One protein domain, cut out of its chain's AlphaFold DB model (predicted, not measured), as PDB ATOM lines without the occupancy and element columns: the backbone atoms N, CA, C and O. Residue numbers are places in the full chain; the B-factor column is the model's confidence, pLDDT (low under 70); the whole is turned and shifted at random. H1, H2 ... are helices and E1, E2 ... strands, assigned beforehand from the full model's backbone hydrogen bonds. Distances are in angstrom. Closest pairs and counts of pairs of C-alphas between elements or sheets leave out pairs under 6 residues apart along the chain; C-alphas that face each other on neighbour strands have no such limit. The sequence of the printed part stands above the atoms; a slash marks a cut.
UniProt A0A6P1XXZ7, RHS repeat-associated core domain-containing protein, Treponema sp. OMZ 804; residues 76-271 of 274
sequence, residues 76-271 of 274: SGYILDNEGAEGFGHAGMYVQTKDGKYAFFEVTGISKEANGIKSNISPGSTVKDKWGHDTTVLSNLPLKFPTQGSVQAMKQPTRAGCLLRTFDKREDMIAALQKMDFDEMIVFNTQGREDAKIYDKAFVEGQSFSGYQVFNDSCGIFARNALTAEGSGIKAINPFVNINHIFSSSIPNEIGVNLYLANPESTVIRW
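Overview. This is residues 76 to 271 of the 274 residues of the protein "RHS repeat-associated core domain-containing protein" of Treponema sp. OMZ 804 (UniProt A0A6P1XXZ7). One long, strongly twisted sheet of eight strands runs through the domain, with three helices, H5, H6 and H7, side by side in a layer over one face and the single helix H4 over the other. The short helix H3 lies off the sheet and farthest of the elements from the mean of the C-alphas, while a long stretch without named elements, residues 228 to 250, joins H6 to H7. The printed part has 196 residues, with seven named helices and eight named strands in the order E1 H1 E2 E3 H2 E4 E5 H3 E6 H4 E7 H5 H6 H7 E8. The sheet's order is E4 E5 E6 E3 E2 E1 E7 E8, antiparallel throughout, and the class is mixed, helices and strands. The whole is compact, with a radius of gyration of the C-alphas of 15.7 A, and rounded, with spans of 43 by 41 by 30 A.

Along the chain. Across the sheet stand E4, residues 126 to 128, E5, residues 134 to 137, E6, residues 159 to 167 and 25.2 A long, E3, residues 102 to 109 and 21.8 A, E2, residues 90 to 96 and 21.0 A, E1, residues 76 to 81 and 16.9 A, E7, residues 184 to 188 and 13.3 A, and E8, residues 267 to 270. E1 begins at C-alpha 76, (222.168, 150.142, 199.357), and E8 ends at C-alpha 270, (212.308, 144.337, 188.574). The longest helix is H5, residues 192 to 208, 24.0 A from C-alpha 192 at (224.155, 153.139, 208.490) to C-alpha 208. H6 holds residues 219 to 227, 12.2 A, H7 residues 251 to 262, 16.4 A, and H4 residues 170 to 179, 14.3 A. The short helices are H1, residues 84 to 87, H2, residues 112 to 115, and H3, residues 148 to 153.

Arrangement. The architecture is three layers, helices on both faces of a sheet. E4 and E8 are the edge strands. E2 and E3 form a hairpin, with N 93 and O 105 at 2.9 A; on the other side of E2 is E1, with N 79 and O 92 at 2.9 A. E6 and E3 pair through N 104 and O 165, 2.8 A, and E5 and E6 through N 136 and O 164, 2.8 A. E4 and E5 are a hairpin, with N 135 and O 127 at 2.8 A. E1 and E7 have N 186 and O 78 at 2.8 A, and E7 and E8 have N 187 and O 267 at 2.8 A. H6 is over E2 at a height over the sheet of 7.2 A and runs along the strands, at 11 degrees to E2 on the local plane; the closest C-alphas of the two are those of Ala 91 and Gly 220, 5.2 A. H5, on the same face, is over E6, E3 and E2 at a height of 8.9 A. H5 and H6, a helical hairpin, touch at Ala 202 and Ala 226, whose C-alphas are 4.8 A apart, at a steep tilt of 38 degrees, opposite ways. H7, also on that face, is over E1 and E7 at a height of 9.4 A and runs slantwise to the strands, at 34 degrees to E1 on the local plane. It touches H6, the closest C-alphas being those of Gly 220 and Pro 252 at 4.4 A, at a shallow tilt of 26 degrees, the same way; H5 and H7 are apart. H4 is on the opposite face, its closest C-alphas to E3 being those of Arg 170 and Tyr 102, 6.5 A. H1 and H2 only graze the sheet, and H3 is not on it. In H3, H4, H6 and H7 every O i to N i+4 pair is within hydrogen-bond range, in H5 12 of 13, and H1 and H2 are too short for such a pair.

Size, cuts and confidence. The C-alphas farthest apart, those of Ala 153 and Arg 193, are 45.8 A from each other. The printed part, residues 76 to 271, has no cut. The link from H6 to H7, 23 residues, is long. The mean pLDDT of the printed part is 85.3; residue 145, residue 211, residues 213 to 216 and residues 238 to 249 are under 70.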
ATOM      1  N   SER A  76     221.341 149.842 200.511       91.69
ATOM      2  CA  SER A  76     222.168 150.142 199.357       91.69
ATOM      3  C   SER A  76     221.805 149.176 198.245       91.69
ATOM      4  O   SER A  76     221.194 148.130 198.474       91.69
ATOM      5  N   GLY A  77     222.151 149.509 197.010       95.00
ATOM      6  CA  GLY A  77     221.815 148.613 195.921       95.00
ATOM      7  C   GLY A  77     222.600 148.817 194.651       95.00
ATOM      8  O   GLY A  77     223.170 149.874 194.380       95.00
ATOM      9  N   TYR A  78     222.604 147.746 193.872       96.12
ATOM     10  CA  TYR A  78     223.155 147.680 192.533       96.12
ATOM     11  C   TYR A  78     222.012 147.853 191.535       96.12
ATOM     12  O   TYR A  78     221.017 147.136 191.623       96.12
ATOM     13  N   ILE A  79     222.130 148.807 190.615       95.12
ATOM     14  CA  ILE A  79     221.100 149.111 189.617       95.12
ATOM     15  C   ILE A  79     221.576 148.618 188.254       95.12
ATOM     16  O   ILE A  79     222.716 148.889 187.882       95.12
ATOM     17  N   LEU A  80     220.699 147.950 187.507       91.25
ATOM     18  CA  LEU A  80     220.997 147.366 186.203       91.25
ATOM     19  C   LEU A  80     220.084 147.901 185.105       91.25
ATOM     20  O   LEU A  80     218.870 148.009 185.277       91.25
ATOM     21  N   ASP A  81     220.692 148.187 183.960       89.44
ATOM     22  CA  ASP A  81     220.058 148.313 182.650       89.44
ATOM     23  C   ASP A  81     220.685 147.235 181.759       89.44
ATOM     24  O   ASP A  81     221.856 147.312 181.384       89.44
ATOM     25  N   ASN A  82     219.921 146.185 181.474       81.12
ATOM     26  CA  ASN A  82     220.429 144.970 180.845       81.12
ATOM     27  C   ASN A  82     220.798 145.186 179.373       81.12
ATOM     28  O   ASN A  82     221.681 144.501 178.853       81.12
ATOM     29  N   GLU A  83     220.125 146.126 178.708       77.56
ATOM     30  CA  GLU A  83     220.316 146.447 177.289       77.56
ATOM     31  C   GLU A  83     221.052 147.776 177.074       77.56
ATOM     32  O   GLU A  83     221.278 148.194 175.931       77.56
ATOM     33  N   GLY A  84     221.456 148.426 178.165       74.81
ATOM     34  CA  GLY A  84     222.212 149.665 178.153       74.81
ATOM     35  C   GLY A  84     223.476 149.588 177.305       74.81
ATOM     36  O   GLY A  84     224.024 148.516 177.037       74.81
ATOM     37  N   ALA A  85     223.941 150.758 176.863       73.19
ATOM     38  CA  ALA A  85     225.157 150.900 176.063       73.19
ATOM     39  C   ALA A  85     225.199 149.972 174.828       73.19
ATOM     40  O   ALA A  85     226.201 149.305 174.596       73.19
ATOM     41  N   GLU A  86     224.124 149.929 174.032       71.81
ATOM     42  CA  GLU A  86     224.018 149.090 172.819       71.81
ATOM     43  C   GLU A  86     224.111 147.572 173.101       71.81
ATOM     44  O   GLU A  86     224.671 146.814 172.312       71.81
ATOM     45  N   GLY A  87     223.551 147.115 174.228       70.00
ATOM     46  CA  GLY A  87     223.527 145.697 174.614       70.00
ATOM     47  C   GLY A  87     224.736 145.231 175.432       70.00
ATOM     48  O   GLY A  87     224.788 144.069 175.830       70.00
ATOM     49  N   PHE A  88     225.683 146.125 175.733       71.19
ATOM     50  CA  PHE A  88     226.812 145.854 176.634       71.19
ATOM     51  C   PHE A  88     226.462 146.006 178.120       71.19
ATOM     52  O   PHE A  88     227.345 145.865 178.969       71.19
ATOM     53  N   GLY A  89     225.191 146.259 178.428       80.75
ATOM     54  CA  GLY A  89     224.696 146.506 179.771       80.75
ATOM     55  C   GLY A  89     225.198 147.825 180.346       80.75
ATOM     56  O   GLY A  89     226.223 148.386 179.949       80.75
ATOM     57  N   HIS A  90     224.474 148.319 181.335       90.62
ATOM     58  CA  HIS A  90     224.856 149.482 182.110       90.62
ATOM     59  C   HIS A  90     224.477 149.288 183.573       90.62
ATOM     60  O   HIS A  90     223.531 148.573 183.900       90.62
ATOM     61  N   ALA A  91     225.245 149.906 184.464       93.44
ATOM     62  CA  ALA A  91     225.014 149.798 185.890       93.44
ATOM     63  C   ALA A  91     225.246 151.115 186.617       93.44
ATOM     64  O   ALA A  91     226.102 151.928 186.264       93.44
ATOM     65  N   GLY A  92     224.501 151.272 187.698       96.31
ATOM     66  CA  GLY A  92     224.756 152.265 188.725       96.31
ATOM     67  C   GLY A  92     224.715 151.615 190.098       96.31
ATOM     68  O   GLY A  92     224.485 150.413 190.240       96.31
ATOM     69  N   MET A  93     224.919 152.420 191.127       97.50
ATOM     70  CA  MET A  93     224.682 151.993 192.497       97.50
ATOM     71  C   MET A  93     224.053 153.118 193.295       97.50
ATOM     72  O   MET A  93     224.210 154.289 192.953       97.50
ATOM     73  N   TYR A  94     223.335 152.768 194.351       97.81
ATOM     74  CA  TYR A  94     222.875 153.743 195.322       97.81
ATOM     75  C   TYR A  94     223.211 153.318 196.740       97.81
ATOM     76  O   TYR A  94     223.416 152.140 197.036       97.81
ATOM     77  N   VAL A  95     223.233 154.306 197.619       96.56
ATOM     78  CA  VAL A  95     223.392 154.118 199.054       96.56
ATOM     79  C   VAL A  95     222.644 155.216 199.791       96.56
ATOM     80  O   VAL A  95     222.595 156.364 199.331       96.56
ATOM     81  N   GLN A  96     222.051 154.874 200.929       91.38
ATOM     82  CA  GLN A  96     221.444 155.875 201.788       91.38
ATOM     83  C   GLN A  96     222.518 156.728 202.483       91.38
ATOM     84  O   GLN A  96     223.527 156.239 202.987       91.38
ATOM     85  N   THR A  97     222.319 158.036 202.518       88.94
ATOM     86  CA  THR A  97     223.217 158.984 203.177       88.94
ATOM     87  C   THR A  97     222.902 159.087 204.671       88.94
ATOM     88  O   THR A  97     221.859 158.650 205.162       88.94
ATOM     89  N   LYS A  98     223.811 159.695 205.446       83.19
ATOM     90  CA  LYS A  98     223.652 159.835 206.908       83.19
ATOM     91  C   LYS A  98     222.388 160.600 207.317       83.19
ATOM     92  O   LYS A  98     221.865 160.341 208.394       83.19
ATOM     93  N   ASP A  99     221.927 161.518 206.473       81.31
ATOM     94  CA  ASP A  99     220.709 162.317 206.631       81.31
ATOM     95  C   ASP A  99     219.444 161.641 206.065       81.31
ATOM     96  O   ASP A  99     218.397 162.274 206.013       81.31
ATOM     97  N   GLY A 100     219.520 160.363 205.668       81.50
ATOM     98  CA  GLY A 100     218.368 159.567 205.227       81.50
ATOM     99  C   GLY A 100     217.978 159.753 203.757       81.50
ATOM    100  O   GLY A 100     216.997 159.162 203.313       81.50
ATOM    101  N   LYS A 101     218.743 160.540 202.993       89.88
ATOM    102  CA  LYS A 101     218.567 160.703 201.543       89.88
ATOM    103  C   LYS A 101     219.186 159.535 200.785       89.88
ATOM    104  O   LYS A 101     219.896 158.714 201.351       89.88
ATOM    105  N   TYR A 102     218.966 159.481 199.481       94.12
ATOM    106  CA  TYR A 102     219.490 158.436 198.608       94.12
ATOM    107  C   TYR A 102     220.468 159.031 197.607       94.12
ATOM    108  O   TYR A 102     220.095 159.866 196.781       94.12
ATOM    109  N   ALA A 103     221.724 158.602 197.680       97.25
ATOM    110  CA  ALA A 103     222.768 158.992 196.748       97.25
ATOM    111  C   ALA A 103     222.914 157.923 195.667       97.25
ATOM    112  O   ALA A 103     223.302 156.797 195.961       97.25
ATOM    113  N   PHE A 104     222.621 158.284 194.422       98.19
ATOM    114  CA  PHE A 104     222.798 157.437 193.251       98.19
ATOM    115  C   PHE A 104     224.055 157.845 192.483       98.19
ATOM    116  O   PHE A 104     224.185 158.998 192.057       98.19
ATOM    117  N   PHE A 105     224.957 156.890 192.289       98.12
ATOM    118  CA  PHE A 105     226.209 157.035 191.565       98.12
ATOM    119  C   PHE A 105     226.174 156.235 190.268       98.12
ATOM    120  O   PHE A 105     225.783 155.067 190.235       98.12
ATOM    121  N   GLU A 106     226.659 156.848 189.197       95.12
ATOM    122  CA  GLU A 106     226.636 156.252 187.868       95.12
ATOM    123  C   GLU A 106     227.873 156.676 187.082       95.12
ATOM    124  O   GLU A 106     228.123 157.865 186.894       95.12
ATOM    125  N   VAL A 107     228.642 155.710 186.581       93.81
ATOM    126  CA  VAL A 107     229.696 155.982 185.597       93.81
ATOM    127  C   VAL A 107     229.081 155.901 184.210       93.81
ATOM    128  O   VAL A 107     228.669 154.828 183.786       93.81
ATOM    129  N   THR A 108     229.031 157.017 183.492       92.56
ATOM    130  CA  THR A 108     228.339 157.093 182.199       92.56
ATOM    131  C   THR A 108     229.006 158.082 181.245       92.56
ATOM    132  O   THR A 108     229.894 158.853 181.627       92.56
ATOM    133  N   GLY A 109     228.597 158.056 179.977       91.06
ATOM    134  CA  GLY A 109     229.030 159.024 178.973       91.06
ATOM    135  C   GLY A 109     228.441 160.409 179.251       91.06
ATOM    136  O   GLY A 109     227.244 160.540 179.478       91.06
ATOM    137  N   ILE A 110     229.251 161.469 179.214       92.94
ATOM    138  CA  ILE A 110     228.809 162.840 179.523       92.94
ATOM    139  C   ILE A 110     228.592 163.615 178.222       92.94
ATOM    140  O   ILE A 110     229.544 164.035 177.554       92.94
ATOM    141  N   SER A 111     227.321 163.813 177.860       92.62
ATOM    142  CA  SER A 111     226.913 164.600 176.694       92.62
ATOM    143  C   SER A 111     225.483 165.132 176.836       92.62
ATOM    144  O   SER A 111     224.698 164.675 177.673       92.62
ATOM    145  N   LYS A 112     225.117 166.099 175.983       92.12
ATOM    146  CA  LYS A 112     223.761 166.662 175.983       92.12
ATOM    147  C   LYS A 112     222.713 165.611 175.626       92.12
ATOM    148  O   LYS A 112     221.607 165.644 176.145       92.12
ATOM    149  N   GLU A 113     223.072 164.682 174.757       90.12
ATOM    150  CA  GLU A 113     222.211 163.614 174.266       90.12
ATOM    151  C   GLU A 113     222.016 162.542 175.348       90.12
ATOM    152  O   GLU A 113     220.885 162.144 175.641       90.12
ATOM    153  N   ALA A 114     223.109 162.133 176.003       88.31
ATOM    154  CA  ALA A 114     223.082 161.105 177.035       88.31
ATOM    155  C   ALA A 114     222.314 161.572 178.279       88.31
ATOM    156  O   ALA A 114     221.346 160.934 178.688       88.31
ATOM    157  N   ASN A 115     222.686 162.720 178.848       93.06
ATOM    158  CA  ASN A 115     222.168 163.184 180.142       93.06
ATOM    159  C   ASN A 115     221.836 164.681 180.179       93.06
ATOM    160  O   ASN A 115     221.496 165.200 181.234       93.06
ATOM    161  N   GLY A 116     221.887 165.402 179.059       93.88
ATOM    162  CA  GLY A 116     221.650 166.852 179.049       93.88
ATOM    163  C   GLY A 116     222.849 167.682 179.514       93.88
ATOM    164  O   GLY A 116     222.775 168.911 179.515       93.88
ATOM    165  N   ILE A 117     223.975 167.049 179.858       95.06
ATOM    166  CA  ILE A 117     225.137 167.723 180.438       95.06
ATOM    167  C   ILE A 117     226.150 168.066 179.343       95.06
ATOM    168  O   ILE A 117     226.475 167.265 178.469       95.06
ATOM    169  N   LYS A 118     226.693 169.287 179.371       93.19
ATOM    170  CA  LYS A 118     227.740 169.691 178.423       93.19
ATOM    171  C   LYS A 118     228.997 168.845 178.643       93.19
ATOM    172  O   LYS A 118     229.504 168.771 179.755       93.19
ATOM    173  N   SER A 119     229.555 168.286 177.573       89.75
ATOM    174  CA  SER A 119     230.727 167.403 177.653       89.75
ATOM    175  C   SER A 119     231.970 168.070 178.254       89.75
ATOM    176  O   SER A 119     232.809 167.394 178.836       89.75
ATOM    177  N   ASN A 120     232.103 169.395 178.177       89.38
ATOM    178  CA  ASN A 120     233.222 170.145 178.756       89.38
ATOM    179  C   ASN A 120     232.984 170.631 180.200       89.38
ATOM    180  O   ASN A 120     233.734 171.484 180.670       89.38
ATOM    181  N   ILE A 121     231.950 170.135 180.887       94.50
ATOM    182  CA  ILE A 121     231.674 170.488 182.283       94.50
ATOM    183  C   ILE A 121     232.849 170.101 183.199       94.50
ATOM    184  O   ILE A 121     233.440 169.028 183.053       94.50
ATOM    185  N   SER A 122     233.198 170.968 184.145       93.88
ATOM    186  CA  SER A 122     234.280 170.708 185.098       93.88
ATOM    187  C   SER A 122     233.818 169.768 186.221       93.88
ATOM    188  O   SER A 122     232.714 169.969 186.741       93.88
ATOM    189  N   PRO A 123     234.647 168.795 186.649       95.38
ATOM    190  CA  PRO A 123     234.399 168.038 187.875       95.38
ATOM    191  C   PRO A 123     234.147 168.958 189.081       95.38
ATOM    192  O   PRO A 123     234.713 170.048 189.163       95.38
ATOM    193  N   GLY A 124     233.274 168.534 189.992       95.75
ATOM    194  CA  GLY A 124     232.774 169.316 191.126       95.75
ATOM    195  C   GLY A 124     231.579 170.221 190.805       95.75
ATOM    196  O   GLY A 124     230.971 170.758 191.726       95.75
ATOM    197  N   SER A 125     231.208 170.387 189.531       96.50
ATOM    198  CA  SER A 125     230.037 171.190 189.156       96.50
ATOM    199  C   SER A 125     228.739 170.417 189.386       96.50
ATOM    200  O   SER A 125     228.635 169.258 188.981       96.50
ATOM    201  N   THR A 126     227.725 171.089 189.933       97.06
ATOM    202  CA  THR A 126     226.344 170.590 189.979       97.06
ATOM    203  C   THR A 126     225.515 171.273 188.898       97.06
ATOM    204  O   THR A 126     225.520 172.498 188.773       97.06
ATOM    205  N   VAL A 127     224.815 170.477 188.092       96.19
ATOM    206  CA  VAL A 127     223.968 170.941 186.987       96.19
ATOM    207  C   VAL A 127     222.639 170.195 186.984       96.19
ATOM    208  O   VAL A 127     222.549 169.088 187.505       96.19
ATOM    209  N   LYS A 128     221.617 170.773 186.352       96.19
ATOM    210  CA  LYS A 128     220.384 170.049 186.038       96.19
ATOM    211  C   LYS A 128     220.620 169.125 184.847       96.19
ATOM    212  O   LYS A 128     221.063 169.590 183.794       96.19
ATOM    213  N   ASP A 129     220.339 167.839 185.016       95.12
ATOM    214  CA  ASP A 129     220.329 166.886 183.907       95.12
ATOM    215  C   ASP A 129     219.044 167.009 183.062       95.12
ATOM    216  O   ASP A 129     218.147 167.804 183.363       95.12
ATOM    217  N   LYS A 130     218.942 166.234 181.975       95.25
ATOM    218  CA  LYS A 130     217.780 166.274 181.067       95.25
ATOM    219  C   LYS A 130     216.458 165.846 181.722       95.25
ATOM    220  O   LYS A 130     215.403 166.129 181.160       95.25
ATOM    221  N   TRP A 131     216.509 165.187 182.879       93.81
ATOM    222  CA  TRP A 131     215.338 164.781 183.657       93.81
ATOM    223  C   TRP A 131     215.001 165.782 184.779       93.81
ATOM    224  O   TRP A 131     213.970 165.643 185.433       93.81
ATOM    225  N   GLY A 132     215.816 166.829 184.961       93.88
ATOM    226  CA  GLY A 132     215.598 167.898 185.938       93.88
ATOM    227  C   GLY A 132     216.212 167.636 187.317       93.88
ATOM    228  O   GLY A 132     215.945 168.394 188.256       93.88
ATOM    229  N   HIS A 133     217.049 166.607 187.459       93.56
ATOM    230  CA  HIS A 133     217.703 166.274 188.724       93.56
ATOM    231  C   HIS A 133     218.992 167.077 188.912       93.56
ATOM    232  O   HIS A 133     219.745 167.292 187.959       93.56
ATOM    233  N   ASP A 134     219.264 167.505 190.149       95.44
ATOM    234  CA  ASP A 134     220.573 168.064 190.494       95.44
ATOM    235  C   ASP A 134     221.620 166.955 190.436       95.44
ATOM    236  O   ASP A 134     221.561 165.973 191.177       95.44
ATOM    237  N   THR A 135     222.559 167.109 189.509       97.38
ATOM    238  CA  THR A 135     223.570 166.108 189.186       97.38
ATOM    239  C   THR A 135     224.949 166.719 189.354       97.38
ATOM    240  O   THR A 135     225.335 167.639 188.628       97.38
ATOM    241  N   THR A 136     225.702 166.198 190.317       98.00
ATOM    242  CA  THR A 136     227.094 166.571 190.561       98.00
ATOM    243  C   THR A 136     228.005 165.707 189.703       98.00
ATOM    244  O   THR A 136     227.948 164.480 189.748       98.00
ATOM    245  N   VAL A 137     228.868 166.348 188.923       97.38
ATOM    246  CA  VAL A 137     229.851 165.665 188.081       97.38
ATOM    247  C   VAL A 137     231.101 165.409 188.915       97.38
ATOM    248  O   VAL A 137     231.856 166.340 189.176       97.38
ATOM    249  N   LEU A 138     231.337 164.176 189.359       97.25
ATOM    250  CA  LEU A 138     232.494 163.839 190.201       97.25
ATOM    251  C   LEU A 138     233.779 163.706 189.386       97.25
ATOM    252  O   LEU A 138     234.845 164.122 189.834       97.25
ATOM    253  N   SER A 139     233.671 163.190 188.166       95.88
ATOM    254  CA  SER A 139     234.766 163.101 187.203       95.88
ATOM    255  C   SER A 139     234.235 163.299 185.787       95.88
ATOM    256  O   SER A 139     233.050 163.126 185.516       95.88
ATOM    257  N   ASN A 140     235.110 163.719 184.875       94.06
ATOM    258  CA  ASN A 140     234.778 163.895 183.465       94.06
ATOM    259  C   ASN A 140     236.063 163.895 182.640       94.06
ATOM    260  O   ASN A 140     236.765 164.909 182.577       94.06
ATOM    261  N   LEU A 141     236.372 162.781 181.984       90.00
ATOM    262  CA  LEU A 141     237.616 162.592 181.242       90.00
ATOM    263  C   LEU A 141     237.357 162.020 179.840       90.00
ATOM    264  O   LEU A 141     236.339 161.362 179.617       90.00
ATOM    265  N   PRO A 142     238.262 162.265 178.872       87.75
ATOM    266  CA  PRO A 142     238.236 161.585 177.580       87.75
ATOM    267  C   PRO A 142     238.150 160.065 177.730       87.75
ATOM    268  O   PRO A 142     238.829 159.485 178.580       87.75
ATOM    269  N   LEU A 143     237.362 159.420 176.869       80.50
ATOM    270  CA  LEU A 143     237.363 157.962 176.789       80.50
ATOM    271  C   LEU A 143     238.745 157.448 176.371       80.50
ATOM    272  O   LEU A 143     239.337 157.938 175.405       80.50
ATOM    273  N   LYS A 144     239.235 156.436 177.096       76.25
ATOM    274  CA  LYS A 144     240.438 155.682 176.719       76.25
ATOM    275  C   LYS A 144     240.081 154.519 175.791       76.25
ATOM    276  O   LYS A 144     240.833 154.253 174.858       76.25
ATOM    277  N   PHE A 145     238.939 153.859 176.014       68.00
ATOM    278  CA  PHE A 145     238.436 152.799 175.143       68.00
ATOM    279  C   PHE A 145     236.893 152.695 175.177       68.00
ATOM    280  O   PHE A 145     236.340 152.565 176.268       68.00
ATOM    281  N   PRO A 146     236.196 152.692 174.020       71.06
ATOM    282  CA  PRO A 146     236.720 152.962 172.677       71.06
ATOM    283  C   PRO A 146     237.290 154.390 172.568       71.06
ATOM    284  O   PRO A 146     236.910 155.277 173.331       71.06
ATOM    285  N   THR A 147     238.243 154.625 171.658       76.94
ATOM    286  CA  THR A 147     238.890 155.949 171.535       76.94
ATOM    287  C   THR A 147     237.893 157.033 171.124       76.94
ATOM    288  O   THR A 147     236.905 156.740 170.451       76.94
ATOM    289  N   GLN A 148     238.182 158.301 171.442       78.31
ATOM    290  CA  GLN A 148     237.315 159.427 171.069       78.31
ATOM    291  C   GLN A 148     236.984 159.477 169.572       78.31
ATOM    292  O   GLN A 148     235.842 159.747 169.219       78.31
ATOM    293  N   GLY A 149     237.947 159.181 168.693       73.38
ATOM    294  CA  GLY A 149     237.697 159.142 167.250       73.38
ATOM    295  C   GLY A 149     236.700 158.047 166.860       73.38
ATOM    296  O   GLY A 149     235.814 158.279 166.041       73.38
ATOM    297  N   SER A 150     236.792 156.877 167.501       77.38
ATOM    298  CA  SER A 150     235.877 155.753 167.278       77.38
ATOM    299  C   SER A 150     234.447 156.100 167.700       77.38
ATOM    300  O   SER A 150     233.515 155.902 166.928       77.38
ATOM    301  N   VAL A 151     234.263 156.664 168.897       80.25
ATOM    302  CA  VAL A 151     232.918 157.024 169.388       80.25
ATOM    303  C   VAL A 151     232.332 158.242 168.678       80.25
ATOM    304  O   VAL A 151     231.122 158.285 168.482       80.25
ATOM    305  N   GLN A 152     233.154 159.185 168.202       81.69
ATOM    306  CA  GLN A 152     232.684 160.291 167.356       81.69
ATOM    307  C   GLN A 152     232.049 159.782 166.063       81.69
ATOM    308  O   GLN A 152     230.985 160.265 165.679       81.69
ATOM    309  N   ALA A 153     232.664 158.785 165.416       78.00
ATOM    310  CA  ALA A 153     232.105 158.162 164.218       78.00
ATOM    311  C   ALA A 153     230.757 157.473 164.497       78.00
ATOM    312  O   ALA A 153     229.873 157.482 163.642       78.00
ATOM    313  N   MET A 154     230.577 156.950 165.714       79.62
ATOM    314  CA  MET A 154     229.331 156.334 166.188       79.62
ATOM    315  C   MET A 154     228.331 157.343 166.779       79.62
ATOM    316  O   MET A 154     227.258 156.947 167.217       79.62
ATOM    317  N   LYS A 155     228.650 158.649 166.792       81.31
ATOM    318  CA  LYS A 155     227.854 159.710 167.447       81.31
ATOM    319  C   LYS A 155     227.586 159.453 168.938       81.31
ATOM    320  O   LYS A 155     226.589 159.919 169.483       81.31
ATOM    321  N   GLN A 156     228.498 158.744 169.591       82.31
ATOM    322  CA  GLN A 156     228.458 158.429 171.014       82.31
ATOM    323  C   GLN A 156     229.262 159.463 171.832       82.31
ATOM    324  O   GLN A 156     230.125 160.163 171.281       82.31
ATOM    325  N   PRO A 157     229.014 159.587 173.152       85.12
ATOM    326  CA  PRO A 157     229.762 160.490 174.020       85.12
ATOM    327  C   PRO A 157     231.273 160.248 173.946       85.12
ATOM    328  O   PRO A 157     231.748 159.122 174.032       85.12
ATOM    329  N   THR A 158     232.059 161.320 173.832       87.69
ATOM    330  CA  THR A 158     233.533 161.245 173.743       87.69
ATOM    331  C   THR A 158     234.231 161.273 175.096       87.69
ATOM    332  O   THR A 158     235.461 161.191 175.186       87.69
ATOM    333  N   ARG A 159     233.451 161.451 176.156       90.62
ATOM    334  CA  ARG A 159     233.915 161.599 177.526       90.62
ATOM    335  C   ARG A 159     233.003 160.808 178.436       90.62
ATOM    336  O   ARG A 159     231.805 160.725 178.172       90.62
ATOM    337  N   ALA A 160     233.574 160.278 179.501       91.25
ATOM    338  CA  ALA A 160     232.840 159.595 180.545       91.25
ATOM    339  C   ALA A 160     233.346 160.029 181.915       91.25
ATOM    340  O   ALA A 160     234.443 160.580 182.059       91.25
ATOM    341  N   GLY A 161     232.525 159.768 182.916       94.00
ATOM    342  CA  GLY A 161     232.853 160.035 184.298       94.00
ATOM    343  C   GLY A 161     231.735 159.605 185.224       94.00
ATOM    344  O   GLY A 161     230.718 159.076 184.777       94.00
ATOM    345  N   CYS A 162     231.948 159.821 186.513       96.75
ATOM    346  CA  CYS A 162     230.982 159.499 187.547       96.75
ATOM    347  C   CYS A 162     230.058 160.696 187.810       96.75
ATOM    348  O   CYS A 162     230.516 161.820 188.037       96.75
ATOM    349  N   LEU A 163     228.756 160.438 187.777       97.44
ATOM    350  CA  LEU A 163     227.690 161.361 188.129       97.44
ATOM    351  C   LEU A 163     227.085 160.940 189.470       97.44
ATOM    352  O   LEU A 163     226.863 159.755 189.702       97.44
ATOM    353  N   LEU A 164     226.793 161.922 190.320       98.19
ATOM    354  CA  LEU A 164     226.101 161.751 191.594       98.19
ATOM    355  C   LEU A 164     224.778 162.519 191.567       98.19
ATOM    356  O   LEU A 164     224.769 163.730 191.340       98.19
ATOM    357  N   ARG A 165     223.678 161.824 191.853       97.62
ATOM    358  CA  ARG A 165     222.340 162.393 192.066       97.62
ATOM    359  C   ARG A 165     221.884 162.095 193.485       97.62
ATOM    360  O   ARG A 165     222.143 161.011 193.990       97.62
ATOM    361  N   THR A 166     221.226 163.052 194.131       95.12
ATOM    362  CA  THR A 166     220.675 162.867 195.482       95.12
ATOM    363  C   THR A 166     219.161 163.014 195.446       95.12
ATOM    364  O   THR A 166     218.652 163.951 194.832       95.12
ATOM    365  N   PHE A 167     218.459 162.106 196.113       93.50
ATOM    366  CA  PHE A 167     217.003 162.083 196.209       93.50
ATOM    367  C   PHE A 167     216.586 162.112 197.673       93.50
ATOM    368  O   PHE A 167     217.166 161.403 198.489       93.50
ATOM    369  N   ASP A 168     215.579 162.915 198.012       87.50
ATOM    370  CA  ASP A 168     215.109 163.016 199.397       87.50
ATOM    371  C   ASP A 168     214.377 161.746 199.849       87.50
ATOM    372  O   ASP A 168     214.444 161.387 201.022       87.50
ATOM    373  N   LYS A 169     213.708 161.052 198.920       85.62
ATOM    374  CA  LYS A 169     212.957 159.823 199.186       85.62
ATOM    375  C   LYS A 169     213.342 158.703 198.229       85.62
ATOM    376  O   LYS A 169     213.728 158.932 197.080       85.62
ATOM    377  N   ARG A 170     213.161 157.472 198.700       85.19
ATOM    378  CA  ARG A 170     213.391 156.248 197.930       85.19
ATOM    379  C   ARG A 170     212.505 156.178 196.690       85.19
ATOM    380  O   ARG A 170     212.961 155.798 195.618       85.19
ATOM    381  N   GLU A 171     211.240 156.556 196.832       84.50
ATOM    382  CA  GLU A 171     210.247 156.513 195.760       84.50
ATOM    383  C   GLU A 171     210.627 157.472 194.628       84.50
ATOM    384  O   GLU A 171     210.502 157.118 193.455       84.50
ATOM    385  N   ASP A 172     211.169 158.643 194.977       89.00
ATOM    386  CA  ASP A 172     211.651 159.632 194.012       89.00
ATOM    387  C   ASP A 172     212.864 159.104 193.239       89.00
ATOM    388  O   ASP A 172     212.937 159.266 192.018       89.00
ATOM    389  N   MET A 173     213.787 158.420 193.928       93.19
ATOM    390  CA  MET A 173     214.913 157.740 193.287       93.19
ATOM    391  C   MET A 173     214.419 156.654 192.328       93.19
ATOM    392  O   MET A 173     214.819 156.645 191.169       93.19
ATOM    393  N   ILE A 174     213.530 155.758 192.767       88.19
ATOM    394  CA  ILE A 174     213.004 154.677 191.917       88.19
ATOM    395  C   ILE A 174     212.293 155.254 190.688       88.19
ATOM    396  O   ILE A 174     212.530 154.796 189.569       88.19
ATOM    397  N   ALA A 175     211.473 156.293 190.862       87.44
ATOM    398  CA  ALA A 175     210.804 156.966 189.754       87.44
ATOM    399  C   ALA A 175     211.802 157.610 188.775       87.44
ATOM    400  O   ALA A 175     211.574 157.594 187.562       87.44
ATOM    401  N   ALA A 176     212.912 158.161 189.274       93.00
ATOM    402  CA  ALA A 176     213.991 158.674 188.437       93.00
ATOM    403  C   ALA A 176     214.695 157.547 187.667       93.00
ATOM    404  O   ALA A 176     214.818 157.641 186.449       93.00
ATOM    405  N   LEU A 177     215.070 156.452 188.335       92.31
ATOM    406  CA  LEU A 177     215.725 155.298 187.706       92.31
ATOM    407  C   LEU A 177     214.865 154.686 186.591       92.31
ATOM    408  O   LEU A 177     215.375 154.375 185.518       92.31
ATOM    409  N   GLN A 178     213.549 154.592 186.796       89.12
ATOM    410  CA  GLN A 178     212.614 154.134 185.764       89.12
ATOM    411  C   GLN A 178     212.570 155.075 184.550       89.12
ATOM    412  O   GLN A 178     212.537 154.608 183.413       89.12
ATOM    413  N   LYS A 179     212.609 156.400 184.762       90.25
ATOM    414  CA  LYS A 179     212.685 157.402 183.676       90.25
ATOM    415  C   LYS A 179     214.039 157.436 182.970       90.25
ATOM    416  O   LYS A 179     214.128 157.950 181.855       90.25
ATOM    417  N   MET A 180     215.080 156.960 183.641       90.06
ATOM    418  CA  MET A 180     216.434 156.816 183.108       90.06
ATOM    419  C   MET A 180     216.646 155.484 182.388       90.06
ATOM    420  O   MET A 180     217.767 155.198 181.985       90.06
ATOM    421  N   ASP A 181     215.583 154.699 182.212       88.38
ATOM    422  CA  ASP A 181     215.628 153.406 181.554       88.38
ATOM    423  C   ASP A 181     216.516 152.372 182.275       88.38
ATOM    424  O   ASP A 181     217.176 151.576 181.619       88.38
ATOM    425  N   PHE A 182     216.482 152.305 183.608       90.44
ATOM    426  CA  PHE A 182     216.972 151.124 184.332       90.44
ATOM    427  C   PHE A 182     215.893 150.030 184.426       90.44
ATOM    428  O   PHE A 182     214.696 150.318 184.478       90.44
ATOM    429  N   ASP A 183     216.310 148.765 184.467       86.19
ATOM    430  CA  ASP A 183     215.435 147.583 184.398       86.19
ATOM    431  C   ASP A 183     215.158 146.942 185.755       86.19
ATOM    432  O   ASP A 183     214.029 146.513 186.031       86.19
ATOM    433  N   GLU A 184     216.183 146.886 186.604       86.44
ATOM    434  CA  GLU A 184     216.102 146.239 187.906       86.44
ATOM    435  C   GLU A 184     217.097 146.807 188.920       86.44
ATOM    436  O   GLU A 184     218.047 147.516 188.579       86.44
ATOM    437  N   MET A 185     216.870 146.472 190.189       89.56
ATOM    438  CA  MET A 185     217.833 146.675 191.258       89.56
ATOM    439  C   MET A 185     217.969 145.456 192.159       89.56
ATOM    440  O   MET A 185     216.990 144.769 192.451       89.56
ATOM    441  N   ILE A 186     219.185 145.245 192.650       90.94
ATOM    442  CA  ILE A 186     219.514 144.311 193.722       90.94
ATOM    443  C   ILE A 186     219.721 145.148 194.981       90.94
ATOM    444  O   ILE A 186     220.606 146.000 195.019       90.94
ATOM    445  N   VAL A 187     218.882 144.924 195.983       90.94
ATOM    446  CA  VAL A 187     218.840 145.670 197.241       90.94
ATOM    447  C   VAL A 187     219.520 144.862 198.334       90.94
ATOM    448  O   VAL A 187     219.131 143.722 198.593       90.94
ATOM    449  N   PHE A 188     220.510 145.461 198.985       88.94
ATOM    450  CA  PHE A 188     221.229 144.896 200.118       88.94
ATOM    451  C   PHE A 188     220.733 145.535 201.415       88.94
ATOM    452  O   PHE A 188     220.560 146.752 201.496       88.94
ATOM    453  N   ASN A 189     220.530 144.700 202.433       83.31
ATOM    454  CA  ASN A 189     220.158 145.148 203.773       83.31
ATOM    455  C   ASN A 189     221.434 145.589 204.509       83.31
ATOM    456  O   ASN A 189     222.090 144.765 205.150       83.31
ATOM    457  N   THR A 190     221.818 146.855 204.355       80.62
ATOM    458  CA  THR A 190     223.016 147.446 204.968       80.62
ATOM    459  C   THR A 190     222.664 148.363 206.127       80.62
ATOM    460  O   THR A 190     221.605 148.972 206.156       80.62
ATOM    461  N   GLN A 191     223.570 148.478 207.096       78.31
ATOM    462  CA  GLN A 191     223.423 149.375 208.239       78.31
ATOM    463  C   GLN A 191     224.047 150.743 207.959       78.31
ATOM    464  O   GLN A 191     225.032 150.866 207.235       78.31
ATOM    465  N   GLY A 192     223.638 151.775 208.701       75.31
ATOM    466  CA  GLY A 192     224.155 153.139 208.490       75.31
ATOM    467  C   GLY A 192     225.678 153.314 208.613       75.31
ATOM    468  O   GLY A 192     226.242 154.246 208.037       75.31
ATOM    469  N   ARG A 193     226.370 152.437 209.358       77.56
ATOM    470  CA  ARG A 193     227.845 152.423 209.415       77.56
ATOM    471  C   ARG A 193     228.469 151.845 208.141       77.56
ATOM    472  O   ARG A 193     229.531 152.307 207.740       77.56
ATOM    473  N   GLU A 194     227.814 150.859 207.539       87.25
ATOM    474  CA  GLU A 194     228.201 150.197 206.292       87.25
ATOM    475  C   GLU A 194     227.922 151.136 205.114       87.25
ATOM    476  O   GLU A 194     228.813 151.377 204.302       87.25
ATOM    477  N   ASP A 195     226.762 151.798 205.108       88.94
ATOM    478  CA  ASP A 195     226.396 152.808 204.110       88.94
ATOM    479  C   ASP A 195     227.391 153.963 204.051       88.94
ATOM    480  O   ASP A 195     227.775 154.412 202.975       88.94
ATOM    481  N   ALA A 196     227.874 154.428 205.208       88.81
ATOM    482  CA  ALA A 196     228.904 155.458 205.246       88.81
ATOM    483  C   ALA A 196     230.196 154.995 204.549       88.81
ATOM    484  O   ALA A 196     230.809 155.776 203.826       88.81
ATOM    485  N   LYS A 197     230.591 153.723 204.716       93.69
ATOM    486  CA  LYS A 197     231.763 153.154 204.028       93.69
ATOM    487  C   LYS A 197     231.538 153.058 202.525       93.69
ATOM    488  O   LYS A 197     232.435 153.418 201.767       93.69
ATOM    489  N   ILE A 198     230.355 152.612 202.112       96.88
ATOM    490  CA  ILE A 198     229.966 152.509 200.703       96.88
ATOM    491  C   ILE A 198     229.953 153.899 200.057       96.88
ATOM    492  O   ILE A 198     230.568 154.087 199.009       96.88
ATOM    493  N   TYR A 199     229.322 154.889 200.693       96.88
ATOM    494  CA  TYR A 199     229.261 156.265 200.200       96.88
ATOM    495  C   TYR A 199     230.654 156.881 200.072       96.88
ATOM    496  O   TYR A 199     231.000 157.395 199.009       96.88
ATOM    497  N   ASP A 200     231.476 156.807 201.126       96.44
ATOM    498  CA  ASP A 200     232.832 157.367 201.113       96.44
ATOM    499  C   ASP A 200     233.671 156.726 199.996       96.44
ATOM    500  O   ASP A 200     234.377 157.419 199.258       96.44
ATOM    501  N   LYS A 201     233.547 155.403 199.814       97.06
ATOM    502  CA  LYS A 201     234.216 154.665 198.737       97.06
ATOM    503  C   LYS A 201     233.721 155.096 197.355       97.06
ATOM    504  O   LYS A 201     234.553 155.422 196.511       97.06
ATOM    505  N   ALA A 202     232.405 155.138 197.138       97.44
ATOM    506  CA  ALA A 202     231.785 155.558 195.880       97.44
ATOM    507  C   ALA A 202     232.188 156.985 195.500       97.44
ATOM    508  O   ALA A 202     232.509 157.263 194.346       97.44
ATOM    509  N   PHE A 203     232.224 157.890 196.477       97.25
ATOM    510  CA  PHE A 203     232.589 159.282 196.264       97.25
ATOM    511  C   PHE A 203     234.066 159.429 195.874       97.25
ATOM    512  O   PHE A 203     234.377 160.075 194.873       97.25
ATOM    513  N   VAL A 204     234.977 158.787 196.614       95.81
ATOM    514  CA  VAL A 204     236.425 158.827 196.337       95.81
ATOM    515  C   VAL A 204     236.763 158.162 195.001       95.81
ATOM    516  O   VAL A 204     237.515 158.730 194.201       95.81
ATOM    517  N   GLU A 205     236.206 156.980 194.727       94.38
ATOM    518  CA  GLU A 205     236.391 156.312 193.436       94.38
ATOM    519  C   GLU A 205     235.744 157.098 192.299       94.38
ATOM    520  O   GLU A 205     236.343 157.217 191.237       94.38
ATOM    521  N   GLY A 206     234.583 157.715 192.520       95.19
ATOM    522  CA  GLY A 206     233.894 158.515 191.514       95.19
ATOM    523  C   GLY A 206     234.702 159.743 191.100       95.19
ATOM    524  O   GLY A 206     234.776 160.058 189.911       95.19
ATOM    525  N   GLN A 207     235.362 160.403 192.057       95.44
ATOM    526  CA  GLN A 207     236.292 161.506 191.790       95.44
ATOM    527  C   GLN A 207     237.567 161.046 191.074       95.44
ATOM    528  O   GLN A 207     238.081 161.749 190.202       95.44
ATOM    529  N   SER A 208     238.070 159.866 191.437       90.56
ATOM    530  CA  SER A 208     239.313 159.301 190.896       90.56
ATOM    531  C   SER A 208     239.113 158.525 189.590       90.56
ATOM    532  O   SER A 208     240.096 158.139 188.950       90.56
ATOM    533  N   PHE A 209     237.858 158.298 189.190       88.69
ATOM    534  CA  PHE A 209     237.498 157.521 188.014       88.69
ATOM    535  C   PHE A 209     238.156 158.131 186.779       88.69
ATOM    536  O   PHE A 209     237.937 159.303 186.445       88.69
ATOM    537  N   SER A 210     239.003 157.351 186.105       80.50
ATOM    538  CA  SER A 210     239.820 157.886 185.024       80.50
ATOM    539  C   SER A 210     240.081 156.896 183.901       80.50
ATOM    540  O   SER A 210     241.030 156.111 183.878       80.50
ATOM    541  N   GLY A 211     239.348 157.126 182.817       68.31
ATOM    542  CA  GLY A 211     239.601 156.472 181.550       68.31
ATOM    543  C   GLY A 211     238.914 155.129 181.460       68.31
ATOM    544  O   GLY A 211     239.577 154.097 181.452       68.31
ATOM    545  N   TYR A 212     237.599 155.228 181.280       77.81
ATOM    546  CA  TYR A 212     236.686 154.127 181.037       77.81
ATOM    547  C   TYR A 212     237.303 153.046 180.143       77.81
ATOM    548  O   TYR A 212     237.753 153.320 179.020       77.81
ATOM    549  N   GLN A 213     237.313 151.825 180.674       69.06
ATOM    550  CA  GLN A 213     237.728 150.595 180.016       69.06
ATOM    551  C   GLN A 213     236.773 149.481 180.426       69.06
ATOM    552  O   GLN A 213     236.718 149.107 181.593       69.06
ATOM    553  N   VAL A 214     236.085 148.900 179.446       66.94
ATOM    554  CA  VAL A 214     235.023 147.897 179.638       66.94
ATOM    555  C   VAL A 214     235.395 146.788 180.643       66.94
ATOM    556  O   VAL A 214     234.581 146.441 181.495       66.94
ATOM    557  N   PHE A 215     236.634 146.285 180.598       64.81
ATOM    558  CA  PHE A 215     237.086 145.148 181.412       64.81
ATOM    559  C   PHE A 215     237.717 145.504 182.765       64.81
ATOM    560  O   PHE A 215     237.794 144.638 183.631       64.81
ATOM    561  N   ASN A 216     238.191 146.739 182.947       66.81
ATOM    562  CA  ASN A 216     239.038 147.105 184.094       66.81
ATOM    563  C   ASN A 216     238.500 148.296 184.896       66.81
ATOM    564  O   ASN A 216     238.741 148.372 186.096       66.81
ATOM    565  N   ASP A 217     237.805 149.221 184.236       76.00
ATOM    566  CA  ASP A 217     237.351 150.490 184.805       76.00
ATOM    567  C   ASP A 217     236.028 150.890 184.129       76.00
ATOM    568  O   ASP A 217     235.984 151.738 183.234       76.00
ATOM    569  N   SER A 218     234.955 150.174 184.473       84.88
ATOM    570  CA  SER A 218     233.614 150.300 183.885       84.88
ATOM    571  C   SER A 218     232.548 150.539 184.953       84.88
ATOM    572  O   SER A 218     232.817 150.440 186.151       84.88
ATOM    573  N   CYS A 219     231.319 150.839 184.527       90.00
ATOM    574  CA  CYS A 219     230.215 151.159 185.431       90.00
ATOM    575  C   CYS A 219     229.895 150.035 186.424       90.00
ATOM    576  O   CYS A 219     229.793 150.288 187.625       90.00
ATOM    577  N   GLY A 220     229.850 148.785 185.957       89.12
ATOM    578  CA  GLY A 220     229.628 147.632 186.824       89.12
ATOM    579  C   GLY A 220     230.773 147.394 187.813       89.12
ATOM    580  O   GLY A 220     230.515 147.081 188.973       89.12
ATOM    581  N   ILE A 221     232.027 147.580 187.384       89.56
ATOM    582  CA  ILE A 221     233.212 147.411 188.242       89.56
ATOM    583  C   ILE A 221     233.254 148.484 189.328       89.56
ATOM    584  O   ILE A 221     233.467 148.150 190.493       89.56
ATOM    585  N   PHE A 222     233.010 149.743 188.959       93.62
ATOM    586  CA  PHE A 222     232.891 150.856 189.898       93.62
ATOM    587  C   PHE A 222     231.812 150.571 190.950       93.62
ATOM    588  O   PHE A 222     232.092 150.576 192.148       93.62
ATOM    589  N   ALA A 223     230.596 150.244 190.506       95.00
ATOM    590  CA  ALA A 223     229.473 149.974 191.395       95.00
ATOM    591  C   ALA A 223     229.761 148.802 192.349       95.00
ATOM    592  O   ALA A 223     229.527 148.918 193.550       95.00
ATOM    593  N   ARG A 224     230.352 147.707 191.848       93.62
ATOM    594  CA  ARG A 224     230.799 146.579 192.680       93.62
ATOM    595  C   ARG A 224     231.820 147.014 193.726       93.62
ATOM    596  O   ARG A 224     231.631 146.712 194.894       93.62
ATOM    597  N   ASN A 225     232.895 147.691 193.319       93.38
ATOM    598  CA  ASN A 225     233.980 148.079 194.223       93.38
ATOM    599  C   ASN A 225     233.496 149.015 195.338       93.38
ATOM    600  O   ASN A 225     233.953 148.898 196.478       93.38
ATOM    601  N   ALA A 226     232.570 149.919 195.011       95.75
ATOM    602  CA  ALA A 226     231.921 150.795 195.974       95.75
ATOM    603  C   ALA A 226     231.041 150.017 196.962       95.75
ATOM    604  O   ALA A 226     231.194 150.176 198.172       95.75
ATOM    605  N   LEU A 227     230.157 149.150 196.458       96.50
ATOM    606  CA  LEU A 227     229.251 148.352 197.289       96.50
ATOM    607  C   LEU A 227     230.008 147.374 198.188       96.50
ATOM    608  O   LEU A 227     229.660 147.234 199.350       96.50
ATOM    609  N   THR A 228     231.078 146.750 197.695       95.19
ATOM    610  CA  THR A 228     231.902 145.812 198.473       95.19
ATOM    611  C   THR A 228     233.087 146.491 199.154       95.19
ATOM    612  O   THR A 228     234.157 145.891 199.291       95.19
ATOM    613  N   ALA A 229     232.935 147.758 199.552       94.12
ATOM    614  CA  ALA A 229     233.935 148.457 200.349       94.12
ATOM    615  C   ALA A 229     234.267 147.658 201.621       94.12
ATOM    616  O   ALA A 229     233.414 146.965 202.182       94.12
ATOM    617  N   GLU A 230     235.497 147.767 202.117       91.50
ATOM    618  CA  GLU A 230     235.862 147.129 203.381       91.50
ATOM    619  C   GLU A 230     234.961 147.643 204.516       91.50
ATOM    620  O   GLU A 230     234.840 148.849 204.745       91.50
ATOM    621  N   GLY A 231     234.300 146.716 205.215       85.00
ATOM    622  CA  GLY A 231     233.338 147.047 206.267       85.00
ATOM    623  C   GLY A 231     231.943 147.448 205.777       85.00
ATOM    624  O   GLY A 231     231.183 147.970 206.583       85.00
ATOM    625  N   SER A 232     231.603 147.212 204.502       88.94
ATOM    626  CA  SER A 232     230.239 147.358 203.949       88.94
ATOM    627  C   SER A 232     229.302 146.191 204.274       88.94
ATOM    628  O   SER A 232     228.094 146.313 204.126       88.94
ATOM    629  N   GLY A 233     229.845 145.029 204.647       86.12
ATOM    630  CA  GLY A 233     229.063 143.802 204.831       86.12
ATOM    631  C   GLY A 233     228.660 143.094 203.526       86.12
ATOM    632  O   GLY A 233     228.382 141.896 203.574       86.12
ATOM    633  N   ILE A 234     228.720 143.768 202.370       90.56
ATOM    634  CA  ILE A 234     228.378 143.198 201.059       90.56
ATOM    635  C   ILE A 234     229.561 142.405 200.499       90.56
ATOM    636  O   ILE A 234     230.693 142.888 200.405       90.56
ATOM    637  N   LYS A 235     229.290 141.169 200.082       89.31
ATOM    638  CA  LYS A 235     230.282 140.250 199.510       89.31
ATOM    639  C   LYS A 235     230.256 140.286 197.984       89.31
ATOM    640  O   LYS A 235     229.210 140.485 197.376       89.31
ATOM    641  N   ALA A 236     231.397 140.007 197.357       83.25
ATOM    642  CA  ALA A 236     231.482 139.705 195.928       83.25
ATOM    643  C   ALA A 236     232.192 138.367 195.711       83.25
ATOM    644  O   ALA A 236     233.201 138.073 196.356       83.25
ATOM    645  N   ILE A 237     231.685 137.573 194.767       74.31
ATOM    646  CA  ILE A 237     232.392 136.397 194.254       74.31
ATOM    647  C   ILE A 237     233.468 136.880 193.273       74.31
ATOM    648  O   ILE A 237     233.239 137.778 192.462       74.31
ATOM    649  N   ASN A 238     234.667 136.304 193.376       57.84
ATOM    650  CA  ASN A 238     235.808 136.673 192.544       57.84
ATOM    651  C   ASN A 238     235.491 136.407 191.051       57.84
ATOM    652  O   ASN A 238     235.084 135.287 190.730       57.84
ATOM    653  N   PRO A 239     235.708 137.371 190.131       52.00
ATOM    654  CA  PRO A 239     235.370 137.251 188.704       52.00
ATOM    655  C   PRO A 239     236.014 136.073 187.950       52.00
ATOM    656  O   PRO A 239     235.615 135.787 186.828       52.00
ATOM    657  N   PHE A 240     236.990 135.364 188.529       41.78
ATOM    658  CA  PHE A 240     237.560 134.155 187.914       41.78
ATOM    659  C   PHE A 240     236.637 132.933 187.963       41.78
ATOM    660  O   PHE A 240     236.912 131.942 187.282       41.78
ATOM    661  N   VAL A 241     235.541 132.980 188.726       41.00
ATOM    662  CA  VAL A 241     234.472 131.991 188.574       41.00
ATOM    663  C   VAL A 241     233.652 132.410 187.363       41.00
ATOM    664  O   VAL A 241     232.660 133.121 187.470       41.00
ATOM    665  N   ASN A 242     234.106 131.977 186.190       42.16
ATOM    666  CA  ASN A 242     233.308 132.004 184.978       42.16
ATOM    667  C   ASN A 242     232.123 131.049 185.192       42.16
ATOM    668  O   ASN A 242     232.212 129.849 184.910       42.16
ATOM    669  N   ILE A 243     231.031 131.568 185.762       44.97
ATOM    670  CA  ILE A 243     229.732 130.893 185.804       44.97
ATOM    671  C   ILE A 243     229.170 130.981 184.384       44.97
ATOM    672  O   ILE A 243     228.251 131.747 184.103       44.97
ATOM    673  N   ASN A 244     229.808 130.242 183.477       38.00
ATOM    674  CA  ASN A 244     229.488 130.166 182.063       38.00
ATOM    675  C   ASN A 244     227.968 130.193 181.854       38.00
ATOM    676  O   ASN A 244     227.268 129.258 182.240       38.00
ATOM    677  N   HIS A 245     227.492 131.230 181.168       41.59
ATOM    678  CA  HIS A 245     226.294 131.178 180.332       41.59
ATOM    679  C   HIS A 245     224.922 130.963 180.986       41.59
ATOM    680  O   HIS A 245     223.967 130.755 180.240       41.59
ATOM    681  N   ILE A 246     224.750 131.035 182.311       41.47
ATOM    682  CA  ILE A 246     223.420 130.713 182.863       41.47
ATOM    683  C   ILE A 246     222.450 131.914 182.837       41.47
ATOM    684  O   ILE A 246     221.269 131.669 182.617       41.47
ATOM    685  N   PHE A 247     222.882 133.190 182.940       40.28
ATOM    686  CA  PHE A 247     221.905 134.307 183.022       40.28
ATOM    687  C   PHE A 247     222.236 135.699 182.430       40.28
ATOM    688  O   PHE A 247     221.402 136.583 182.616       40.28
ATOM    689  N   SER A 248     223.344 135.982 181.716       49.59
ATOM    690  CA  SER A 248     223.485 137.356 181.175       49.59
ATOM    691  C   SER A 248     224.384 137.582 179.956       49.59
ATOM    692  O   SER A 248     225.344 136.854 179.732       49.59
ATOM    693  N   SER A 249     224.044 138.625 179.191       59.59
ATOM    694  CA  SER A 249     224.655 139.077 177.937       59.59
ATOM    695  C   SER A 249     225.803 140.089 178.104       59.59
ATOM    696  O   SER A 249     226.372 140.499 177.091       59.59
ATOM    697  N   SER A 250     226.161 140.511 179.329       76.12
ATOM    698  CA  SER A 250     227.141 141.588 179.549       76.12
ATOM    699  C   SER A 250     227.827 141.607 180.932       76.12
ATOM    700  O   SER A 250     227.325 141.048 181.904       76.12
ATOM    701  N   ILE A 251     228.978 142.300 181.041       80.62
ATOM    702  CA  ILE A 251     229.784 142.389 182.282       80.62
ATOM    703  C   ILE A 251     228.997 142.969 183.472       80.62
ATOM    704  O   ILE A 251     229.089 142.399 184.562       80.62
ATOM    705  N   PRO A 252     228.246 144.084 183.339       85.62
ATOM    706  CA  PRO A 252     227.458 144.604 184.456       85.62
ATOM    707  C   PRO A 252     226.447 143.580 184.979       85.62
ATOM    708  O   PRO A 252     226.332 143.377 186.187       85.62
ATOM    709  N   ASN A 253     225.781 142.857 184.083       83.94
ATOM    710  CA  ASN A 253     224.793 141.863 184.473       83.94
ATOM    711  C   ASN A 253     225.452 140.665 185.189       83.94
ATOM    712  O   ASN A 253     224.945 140.213 186.216       83.94
ATOM    713  N   GLU A 254     226.616 140.189 184.722       82.88
ATOM    714  CA  GLU A 254     227.399 139.152 185.420       82.88
ATOM    715  C   GLU A 254     227.807 139.594 186.832       82.88
ATOM    716  O   GLU A 254     227.732 138.815 187.785       82.88
ATOM    717  N   ILE A 255     228.217 140.855 186.987       88.06
ATOM    718  CA  ILE A 255     228.539 141.438 188.291       88.06
ATOM    719  C   ILE A 255     227.305 141.449 189.194       88.06
ATOM    720  O   ILE A 255     227.411 141.032 190.347       88.06
ATOM    721  N   GLY A 256     226.148 141.870 188.681       87.94
ATOM    722  CA  GLY A 256     224.891 141.844 189.425       87.94
ATOM    723  C   GLY A 256     224.532 140.438 189.904       87.94
ATOM    724  O   GLY A 256     224.295 140.236 191.094       87.94
ATOM    725  N   VAL A 257     224.593 139.437 189.020       84.69
ATOM    726  CA  VAL A 257     224.354 138.028 189.381       84.69
ATOM    727  C   VAL A 257     225.318 137.568 190.476       84.69
ATOM    728  O   VAL A 257     224.888 136.966 191.458       84.69
ATOM    729  N   ASN A 258     226.607 137.884 190.357       87.00
ATOM    730  CA  ASN A 258     227.605 137.516 191.361       87.00
ATOM    731  C   ASN A 258     227.367 138.199 192.713       87.00
ATOM    732  O   ASN A 258     227.557 137.565 193.750       87.00
ATOM    733  N   LEU A 259     226.946 139.466 192.718       89.75
ATOM    734  CA  LEU A 259     226.577 140.176 193.941       89.75
ATOM    735  C   LEU A 259     225.333 139.555 194.587       89.75
ATOM    736  O   LEU A 259     225.334 139.321 195.791       89.75
ATOM    737  N   TYR A 260     224.307 139.223 193.807       87.19
ATOM    738  CA  TYR A 260     223.112 138.553 194.321       87.19
ATOM    739  C   TYR A 260     223.441 137.177 194.922       87.19
ATOM    740  O   TYR A 260     223.074 136.882 196.056       87.19
ATOM    741  N   LEU A 261     224.208 136.346 194.205       83.75
ATOM    742  CA  LEU A 261     224.596 135.011 194.674       83.75
ATOM    743  C   LEU A 261     225.482 135.046 195.927       83.75
ATOM    744  O   LEU A 261     225.424 134.130 196.746       83.75
ATOM    745  N   ALA A 262     226.303 136.087 196.085       85.75
ATOM    746  CA  ALA A 262     227.157 136.265 197.257       85.75
ATOM    747  C   ALA A 262     226.391 136.714 198.517       85.75
ATOM    748  O   ALA A 262     226.906 136.540 199.624       85.75
ATOM    749  N   ASN A 263     225.195 137.289 198.342       85.12
ATOM    750  CA  ASN A 263     224.391 137.928 199.386       85.12
ATOM    751  C   ASN A 263     222.928 137.432 199.283       85.12
ATOM    752  O   ASN A 263     222.062 138.157 198.789       85.12
ATOM    753  N   PRO A 264     222.634 136.179 199.682       78.25
ATOM    754  CA  PRO A 264     221.326 135.540 199.475       78.25
ATOM    755  C   PRO A 264     220.157 136.207 200.221       78.25
ATOM    756  O   PRO A 264     219.000 135.923 199.926       78.25
ATOM    757  N   GLU A 265     220.442 137.073 201.190       78.06
ATOM    758  CA  GLU A 265     219.478 137.920 201.897       78.06
ATOM    759  C   GLU A 265     219.058 139.176 201.114       78.06
ATOM    760  O   GLU A 265     218.160 139.900 201.553       78.06
ATOM    761  N   SER A 266     219.707 139.456 199.980       80.56
ATOM    762  CA  SER A 266     219.369 140.582 199.110       80.56
ATOM    763  C   SER A 266     218.037 140.371 198.383       80.56
ATOM    764  O   SER A 266     217.599 139.248 198.127       80.56
ATOM    765  N   THR A 267     217.369 141.473 198.040       83.06
ATOM    766  CA  THR A 267     216.086 141.460 197.323       83.06
ATOM    767  C   THR A 267     216.261 141.999 195.911       83.06
ATOM    768  O   THR A 267     216.833 143.066 195.723       83.06
ATOM    769  N   VAL A 268     215.716 141.304 194.911       79.44
ATOM    770  CA  VAL A 268     215.690 141.796 193.526       79.44
ATOM    771  C   VAL A 268     214.344 142.445 193.238       79.44
ATOM    772  O   VAL A 268     213.297 141.817 193.407       79.44
ATOM    773  N   ILE A 269     214.367 143.688 192.762       79.19
ATOM    774  CA  ILE A 269     213.179 144.406 192.305       79.19
ATOM    775  C   ILE A 269     213.325 144.672 190.812       79.19
ATOM    776  O   ILE A 269     214.266 145.329 190.380       79.19
ATOM    777  N   ARG A 270     212.370 144.164 190.029       79.75
ATOM    778  CA  ARG A 270     212.308 144.337 188.574       79.75
ATOM    779  C   ARG A 270     211.120 145.210 188.220       79.75
ATOM    780  O   ARG A 270     210.002 144.913 188.639       79.75
ATOM    781  N   TRP A 271     211.351 146.251 187.434       74.62
ATOM    782  CA  TRP A 271     210.293 147.147 186.948       74.62
ATOM    783  C   TRP A 271     210.052 147.008 185.450       74.62
ATOM    784  O   TRP A 271     208.935 147.261 185.002       74.62
TER     785      TRP A 271